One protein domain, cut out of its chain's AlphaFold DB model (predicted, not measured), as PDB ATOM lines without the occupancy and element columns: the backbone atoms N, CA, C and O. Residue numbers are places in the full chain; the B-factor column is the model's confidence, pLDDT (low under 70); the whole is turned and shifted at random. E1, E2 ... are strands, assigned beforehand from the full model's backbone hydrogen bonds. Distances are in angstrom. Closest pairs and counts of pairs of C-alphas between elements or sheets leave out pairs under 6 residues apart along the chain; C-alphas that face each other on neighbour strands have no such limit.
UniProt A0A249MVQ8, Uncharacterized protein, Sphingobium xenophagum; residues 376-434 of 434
ATOM      1  N   LYS A 376     -21.154 -60.320 -22.065       91.38
ATOM      2  CA  LYS A 376     -21.851 -59.512 -21.058       91.38
ATOM      3  C   LYS A 376     -20.855 -58.667 -20.275       91.38
ATOM      4  O   LYS A 376     -19.891 -59.192 -19.729       91.38
ATOM      5  N   LEU A 377     -21.151 -57.376 -20.184       89.12
ATOM      6  CA  LEU A 377     -20.422 -56.407 -19.381       89.12
ATOM      7  C   LEU A 377     -21.209 -56.205 -18.075       89.12
ATOM      8  O   LEU A 377     -22.441 -56.154 -18.092       89.12
ATOM      9  N   TYR A 378     -20.513 -56.207 -16.937       86.06
ATOM     10  CA  TYR A 378     -21.135 -56.179 -15.601       86.06
ATOM     11  C   TYR A 378     -21.202 -54.779 -14.986       86.06
ATOM     12  O   TYR A 378     -22.023 -54.534 -14.105       86.06
ATOM     13  N   GLU A 379     -20.372 -53.871 -15.485       88.62
ATOM     14  CA  GLU A 379     -20.335 -52.454 -15.139       88.62
ATOM     15  C   GLU A 379     -20.546 -51.632 -16.420       88.62
ATOM     16  O   GLU A 379     -20.636 -52.198 -17.514       88.62
ATOM     17  N   ALA A 380     -20.631 -50.306 -16.299       85.19
ATOM     18  CA  ALA A 380     -20.846 -49.380 -17.415       85.19
ATOM     19  C   ALA A 380     -19.574 -49.202 -18.279       85.19
ATOM     20  O   ALA A 380     -19.049 -48.102 -18.423       85.19
ATOM     21  N   GLY A 381     -19.048 -50.308 -18.805       87.50
ATOM     22  CA  GLY A 381     -17.929 -50.346 -19.743       87.50
ATOM     23  C   GLY A 381     -18.403 -50.423 -21.193       87.50
ATOM     24  O   GLY A 381     -19.507 -50.891 -21.474       87.50
ATOM     25  N   ASN A 382     -17.542 -49.999 -22.115       89.00
ATOM     26  CA  ASN A 382     -17.806 -50.074 -23.548       89.00
ATOM     27  C   ASN A 382     -17.431 -51.460 -24.098       89.00
ATOM     28  O   ASN A 382     -16.409 -52.035 -23.720       89.00
ATOM     29  N   PHE A 383     -18.210 -51.970 -25.050       91.56
ATOM     30  CA  PHE A 383     -17.817 -53.093 -25.902       91.56
ATOM     31  C   PHE A 383     -17.329 -52.544 -27.240       91.56
ATOM     32  O   PHE A 383     -18.116 -51.912 -27.934       91.56
ATOM     33  N   LEU A 384     -16.075 -52.786 -27.628       90.00
ATOM     34  CA  LEU A 384     -15.493 -52.256 -28.867       90.00
ATOM     35  C   LEU A 384     -14.881 -53.381 -29.716       90.00
ATOM     36  O   LEU A 384     -14.245 -54.297 -29.198       90.00
ATOM     37  N   ILE A 385     -15.046 -53.283 -31.033       91.44
ATOM     38  CA  ILE A 385     -14.344 -54.067 -32.053       91.44
ATOM     39  C   ILE A 385     -13.539 -53.076 -32.885       91.44
ATOM     40  O   ILE A 385     -14.113 -52.202 -33.539       91.44
ATOM     41  N   GLU A 386     -12.217 -53.218 -32.880       88.69
ATOM     42  CA  GLU A 386     -11.301 -52.261 -33.502       88.69
ATOM     43  C   GLU A 386     -10.523 -52.859 -34.674       88.69
ATOM     44  O   GLU A 386     -10.200 -54.047 -34.701       88.69
ATOM     45  N   ILE A 387     -10.192 -52.012 -35.648       85.88
ATOM     46  CA  ILE A 387      -9.345 -52.339 -36.794       85.88
ATOM     47  C   ILE A 387      -8.299 -51.229 -36.924       85.88
ATOM     48  O   ILE A 387      -8.639 -50.058 -37.092       85.88
ATOM     49  N   ASN A 388      -7.014 -51.591 -36.843       87.62
ATOM     50  CA  ASN A 388      -5.882 -50.654 -36.906       87.62
ATOM     51  C   ASN A 388      -5.996 -49.473 -35.912       87.62
ATOM     52  O   ASN A 388      -5.698 -48.336 -36.272       87.62
ATOM     53  N   GLY A 389      -6.474 -49.733 -34.689       82.56
ATOM     54  CA  GLY A 389      -6.661 -48.715 -33.643       82.56
ATOM     55  C   GLY A 389      -7.861 -47.780 -33.842       82.56
ATOM     56  O   GLY A 389      -7.949 -46.764 -33.164       82.56
ATOM     57  N   ASN A 390      -8.772 -48.091 -34.772       80.50
ATOM     58  CA  ASN A 390     -10.041 -47.381 -34.938       80.50
ATOM     59  C   ASN A 390     -11.207 -48.312 -34.600       80.50
ATOM     60  O   ASN A 390     -11.277 -49.426 -35.125       80.50
ATOM     61  N   THR A 391     -12.165 -47.848 -33.799       82.38
ATOM     62  CA  THR A 391     -13.416 -48.571 -33.544       82.38
ATOM     63  C   THR A 391     -14.213 -48.752 -34.841       82.38
ATOM     64  O   THR A 391     -14.617 -47.782 -35.478       82.38
ATOM     65  N   PHE A 392     -14.456 -50.003 -35.229       82.50
ATOM     66  CA  PHE A 392     -15.306 -50.382 -36.363       82.50
ATOM     67  C   PHE A 392     -16.759 -50.629 -35.930       82.50
ATOM     68  O   PHE A 392     -17.692 -50.239 -36.629       82.50
ATOM     69  N   PHE A 393     -16.952 -51.240 -34.764       85.75
ATOM     70  CA  PHE A 393     -18.252 -51.447 -34.129       85.75
ATOM     71  C   PHE A 393     -18.093 -51.286 -32.620       85.75
ATOM     72  O   PHE A 393     -17.078 -51.708 -32.072       85.75
ATOM     73  N   GLY A 394     -19.098 -50.747 -31.941       86.38
ATOM     74  CA  GLY A 394     -19.122 -50.743 -30.491       86.38
ATOM     75  C   GLY A 394     -20.493 -50.501 -29.877       86.38
ATOM     76  O   GLY A 394     -21.448 -50.122 -30.557       86.38
ATOM     77  N   VAL A 395     -20.565 -50.726 -28.571       87.94
ATOM     78  CA  VAL A 395     -21.671 -50.342 -27.695       87.94
ATOM     79  C   VAL A 395     -21.068 -49.557 -26.537       87.94
ATOM     80  O   VAL A 395     -20.209 -50.071 -25.822       87.94
ATOM     81  N   GLU A 396     -21.495 -48.312 -26.383       85.19
ATOM     82  CA  GLU A 396     -21.082 -47.418 -25.306       85.19
ATOM     83  C   GLU A 396     -21.721 -47.813 -23.968       85.19
ATOM     84  O   GLU A 396     -22.726 -48.524 -23.908       85.19
ATOM     85  N   SER A 397     -21.147 -47.301 -22.883       83.81
ATOM     86  CA  SER A 397     -21.599 -47.483 -21.498       83.81
ATOM     87  C   SER A 397     -23.065 -47.100 -21.218       83.81
ATOM     88  O   SER A 397     -23.655 -47.612 -20.266       83.81
ATOM     89  N   ASP A 398     -23.672 -46.240 -22.044       81.62
ATOM     90  CA  ASP A 398     -25.089 -45.849 -21.992       81.62
ATOM     91  C   ASP A 398     -26.007 -46.707 -22.894       81.62
ATOM     92  O   ASP A 398     -27.226 -46.522 -22.911       81.62
ATOM     93  N   GLY A 399     -25.432 -47.667 -23.626       76.81
ATOM     94  CA  GLY A 399     -26.114 -48.531 -24.586       76.81
ATOM     95  C   GLY A 399     -26.169 -47.988 -26.020       76.81
ATOM     96  O   GLY A 399     -26.753 -48.654 -26.881       76.81
ATOM     97  N   ALA A 400     -25.587 -46.820 -26.317       77.12
ATOM     98  CA  ALA A 400     -25.526 -46.301 -27.679       77.12
ATOM     99  C   ALA A 400     -24.644 -47.187 -28.578       77.12
ATOM    100  O   ALA A 400     -23.542 -47.581 -28.203       77.12
ATOM    101  N   ILE A 401     -25.113 -47.493 -29.792       83.81
ATOM    102  CA  ILE A 401     -24.337 -48.265 -30.774       83.81
ATOM    103  C   ILE A 401     -23.470 -47.307 -31.593       83.81
ATOM    104  O   ILE A 401     -23.986 -46.400 -32.248       83.81
ATOM    105  N   VAL A 402     -22.164 -47.559 -31.607       74.25
ATOM    106  CA  VAL A 402     -21.180 -46.830 -32.412       74.25
ATOM    107  C   VAL A 402     -20.784 -47.677 -33.617       74.25
ATOM    108  O   VAL A 402     -20.478 -48.861 -33.504       74.25
ATOM    109  N   MET A 403     -20.779 -47.053 -34.792       76.31
ATOM    110  CA  MET A 403     -20.330 -47.653 -36.047       76.31
ATOM    111  C   MET A 403     -19.174 -46.809 -36.578       76.31
ATOM    112  O   MET A 403     -19.317 -45.594 -36.733       76.31
ATOM    113  N   GLY A 404     -18.039 -47.442 -36.858       66.81
ATOM    114  CA  GLY A 404     -16.858 -46.772 -37.389       66.81
ATOM    115  C   GLY A 404     -17.127 -46.137 -38.750       66.81
ATOM    116  O   GLY A 404     -17.839 -46.695 -39.589       66.81
ATOM    117  N   ALA A 405     -16.531 -44.971 -38.995       56.69
ATOM    118  CA  ALA A 405     -16.618 -44.304 -40.286       56.69
ATOM    119  C   ALA A 405     -15.851 -45.105 -41.354       56.69
ATOM    120  O   ALA A 405     -14.642 -44.963 -41.523       56.69
ATOM    121  N   HIS A 406     -16.566 -45.944 -42.103       46.53
ATOM    122  CA  HIS A 406     -16.037 -46.564 -43.311       46.53
ATOM    123  C   HIS A 406     -15.868 -45.486 -44.388       46.53
ATOM    124  O   HIS A 406     -16.845 -45.128 -45.046       46.53
ATOM    125  N   THR A 407     -14.645 -44.996 -44.616       43.41
ATOM    126  CA  THR A 407     -14.326 -44.176 -45.797       43.41
ATOM    127  C   THR A 407     -14.590 -45.013 -47.050       43.41
ATOM    128  O   THR A 407     -13.872 -45.990 -47.275       43.41
ATOM    129  N   PRO A 408     -15.624 -44.721 -47.857       42.66
ATOM    130  CA  PRO A 408     -15.949 -45.585 -48.978       42.66
ATOM    131  C   PRO A 408     -14.898 -45.476 -50.085       42.66
ATOM    132  O   PRO A 408     -14.228 -44.452 -50.223       42.66
ATOM    133  N   ALA A 409     -14.795 -46.513 -50.922       44.22
ATOM    134  CA  ALA A 409     -14.184 -46.345 -52.238       44.22
ATOM    135  C   ALA A 409     -14.896 -45.193 -52.977       44.22
ATOM    136  O   ALA A 409     -16.088 -44.979 -52.755       44.22
ATOM    137  N   ALA A 410     -14.158 -44.465 -53.821       42.69
ATOM    138  CA  ALA A 410     -14.368 -43.049 -54.169       42.69
ATOM    139  C   ALA A 410     -15.758 -42.591 -54.685       42.69
ATOM    140  O   ALA A 410     -15.974 -41.390 -54.811       42.69
ATOM    141  N   ASP A 411     -16.696 -43.508 -54.932       49.78
ATOM    142  CA  ASP A 411     -18.031 -43.251 -55.486       49.78
ATOM    143  C   ASP A 411     -19.190 -43.390 -54.469       49.78
ATOM    144  O   ASP A 411     -20.358 -43.297 -54.852       49.78
ATOM    145  N   ALA A 412     -18.918 -43.614 -53.176       47.66
ATOM    146  CA  ALA A 412     -19.958 -43.667 -52.138       47.66
ATOM    147  C   ALA A 412     -19.859 -42.498 -51.128       47.66
ATOM    148  O   ALA A 412     -18.759 -42.111 -50.732       47.66
ATOM    149  N   PRO A 413     -21.002 -41.909 -50.707       50.78
ATOM    150  CA  PRO A 413     -21.024 -40.694 -49.894       50.78
ATOM    151  C   PRO A 413     -20.394 -40.915 -48.515       50.78
ATOM    152  O   PRO A 413     -20.698 -41.886 -47.827       50.78
ATOM    153  N   SER A 414     -19.551 -39.967 -48.110       47.88
ATOM    154  CA  SER A 414     -18.578 -40.036 -47.009       47.88
ATOM    155  C   SER A 414     -19.148 -40.005 -45.581       47.88
ATOM    156  O   SER A 414     -18.465 -39.548 -44.667       47.88
ATOM    157  N   ASN A 415     -20.387 -40.448 -45.371       51.75
ATOM    158  CA  ASN A 415     -21.042 -40.438 -44.062       51.75
ATOM    159  C   ASN A 415     -21.315 -41.875 -43.603       51.75
ATOM    160  O   ASN A 415     -21.620 -42.742 -44.421       51.75
ATOM    161  N   GLY A 416     -21.245 -42.134 -42.296       54.38
ATOM    162  CA  GLY A 416     -21.614 -43.433 -41.735       54.38
ATOM    163  C   GLY A 416     -23.114 -43.697 -41.890       54.38
ATOM    164  O   GLY A 416     -23.926 -43.052 -41.229       54.38
ATOM    165  N   TYR A 417     -23.478 -44.651 -42.748       59.25
ATOM    166  CA  TYR A 417     -24.842 -45.171 -42.866       59.25
ATOM    167  C   TYR A 417     -24.896 -46.593 -42.312       59.25
ATOM    168  O   TYR A 417     -24.042 -47.415 -42.641       59.25
ATOM    169  N   ILE A 418     -25.943 -46.916 -41.551       66.88
ATOM    170  CA  ILE A 418     -26.278 -48.315 -41.267       66.88
ATOM    171  C   ILE A 418     -27.099 -48.829 -42.454       66.88
ATOM    172  O   ILE A 418     -28.194 -48.329 -42.720       66.88
ATOM    173  N   GLU A 419     -26.559 -49.806 -43.184       67.25
ATOM    174  CA  GLU A 419     -27.263 -50.479 -44.278       67.25
ATOM    175  C   GLU A 419     -27.981 -51.729 -43.750       67.25
ATOM    176  O   GLU A 419     -27.348 -52.722 -43.396       67.25
ATOM    177  N   ILE A 420     -29.313 -51.687 -43.710       74.12
ATOM    178  CA  ILE A 420     -30.163 -52.813 -43.316       74.12
ATOM    179  C   ILE A 420     -30.761 -53.423 -44.582       74.12
ATOM    180  O   ILE A 420     -31.512 -52.764 -45.303       74.12
ATOM    181  N   LYS A 421     -30.461 -54.698 -44.845       70.75
ATOM    182  CA  LYS A 421     -31.144 -55.479 -45.884       70.75
ATOM    183  C   LYS A 421     -32.308 -56.231 -45.266       70.75
ATOM    184  O   LYS A 421     -32.114 -56.991 -44.319       70.75
ATOM    185  N   ASP A 422     -33.511 -56.011 -45.785       78.94
ATOM    186  CA  ASP A 422     -34.674 -56.782 -45.351       78.94
ATOM    187  C   ASP A 422     -34.686 -58.195 -45.966       78.94
ATOM    188  O   ASP A 422     -33.875 -58.546 -46.827       78.94
ATOM    189  N   ARG A 423     -35.628 -59.035 -45.522       71.62
ATOM    190  CA  ARG A 423     -35.756 -60.433 -45.974       71.62
ATOM    191  C   ARG A 423     -36.166 -60.574 -47.453       71.62
ATOM    192  O   ARG A 423     -36.147 -61.684 -47.975       71.62
ATOM    193  N   LEU A 424     -36.533 -59.477 -48.118       84.38
ATOM    194  CA  LEU A 424     -36.830 -59.406 -49.551       84.38
ATOM    195  C   LEU A 424     -35.639 -58.850 -50.358       84.38
ATOM    196  O   LEU A 424     -35.711 -58.785 -51.582       84.38
ATOM    197  N   GLY A 425     -34.541 -58.480 -49.690       76.00
ATOM    198  CA  GLY A 425     -33.333 -57.937 -50.303       76.00
ATOM    199  C   GLY A 425     -33.354 -56.424 -50.529       76.00
ATOM    200  O   GLY A 425     -32.403 -55.905 -51.114       76.00
ATOM    201  N   ASN A 426     -34.383 -55.696 -50.069       82.00
ATOM    202  CA  ASN A 426     -34.392 -54.238 -50.203       82.00
ATOM    203  C   ASN A 426     -33.371 -53.612 -49.250       82.00
ATOM    204  O   ASN A 426     -33.213 -54.048 -48.108       82.00
ATOM    205  N   VAL A 427     -32.710 -52.561 -49.728       78.19
ATOM    206  CA  VAL A 427     -31.658 -51.847 -49.004       78.19
ATOM    207  C   VAL A 427     -32.237 -50.605 -48.331       78.19
ATOM    208  O   VAL A 427     -32.569 -49.628 -49.001       78.19
ATOM    209  N   HIS A 428     -32.301 -50.621 -47.003       76.19
ATOM    210  CA  HIS A 428     -32.699 -49.483 -46.174       76.19
ATOM    211  C   HIS A 428     -31.443 -48.828 -45.597       76.19
ATOM    212  O   HIS A 428     -30.654 -49.488 -44.923       76.19
ATOM    213  N   LYS A 429     -31.229 -47.535 -45.866       70.31
ATOM    214  CA  LYS A 429     -30.055 -46.788 -45.382       70.31
ATOM    215  C   LYS A 429     -30.464 -45.816 -44.286       70.31
ATOM    216  O   LYS A 429     -31.135 -44.825 -44.568       70.31
ATOM    217  N   LEU A 430     -30.035 -46.075 -43.053       68.00
ATOM    218  CA  LEU A 430     -30.230 -45.147 -41.943       68.00
ATOM    219  C   LEU A 430     -29.046 -44.174 -41.883       68.00
ATOM    220  O   LEU A 430     -27.909 -44.583 -41.653       68.00
ATOM    221  N   SER A 431     -29.323 -42.894 -42.130       65.31
ATOM    222  CA  SER A 431     -28.349 -41.802 -42.024       65.31
ATOM    223  C   SER A 431     -28.299 -41.280 -40.597       65.31
ATOM    224  O   SER A 431     -29.345 -40.958 -40.039       65.31
ATOM    225  N   THR A 432     -27.105 -41.023 -40.070       58.88
ATOM    226  CA  THR A 432     -26.913 -40.111 -38.930       58.88
ATOM    227  C   THR A 432     -27.032 -38.652 -39.391       58.88
ATOM    228  O   THR A 432     -26.077 -37.881 -39.365       58.88
ATOM    229  N   ARG A 433     -28.217 -38.268 -39.888       49.59
ATOM    230  CA  ARG A 433     -28.521 -36.874 -40.236       49.59
ATOM    231  C   ARG A 433     -29.362 -36.237 -39.131       49.59
ATOM    232  O   ARG A 433     -30.410 -36.780 -38.787       49.59
ATOM    233  N   ALA A 434     -28.900 -35.092 -38.635       40.97
ATOM    234  CA  ALA A 434     -29.764 -34.077 -38.038       40.97
ATOM    235  C   ALA A 434     -30.524 -33.314 -39.142       40.97
ATOM    236  O   ALA A 434     -29.968 -33.205 -40.265       40.97
TER     237      ALA A 434
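What this domain is: This is residues 376 to 434 of the 434 residues of an uncharacterized protein of Sphingobium xenophagum (UniProt A0A249MVQ8). What does the model look like? A small three-strand sheet, the meander E1 E2 E3, each strand the antiparallel neighbour of the one before, is loosely joined by a loop, residues 404 to 416, to an antiparallel hairpin, E4 E5. What is its make-up? The 59 printed residues, under half in named elements, are all strand in class, with no named helix. The whole is loose, radius of gyration of the C-alphas 14.0 A, spans 39 by 29 by 24 A.

Where its parts are: Where is the meander? E1, residues 383 to 387, begins at C-alpha (-17.817, -53.093, -25.902) and spans 13.8 A; E2, 390 to 395, 14.0 A; E3, 401 to 403, 6.7 A. Where is the second sheet? E4, 417 to 421, spans 12.5 A; E5, 427 to 431, 12.7 A, ends at C-alpha (-28.349, -41.802, -42.024).

How they stand to each other: How do strands pair? Within hydrogen-bond range are N 385 and O 393 of hairpin E1 and E2, N 394 and O 402 of hairpin E2 and E3, and N 420 and O 428 of hairpin E4 and E5, each 2.8 A. How near are the sheets? The closest C-alphas of E3 and E4, Met 403 and Ile 418, are 7.9 A apart; E1 and E5 are apart.

The domain as a whole: How large is it? The farthest C-alphas, Tyr 378 and Asp 411, are 42.0 A apart. Is it unbroken and confident? The printed part has no cut; the E3 to E4 link is long; pLDDT is under 70 in residues 404 to 419 and 430 to 434.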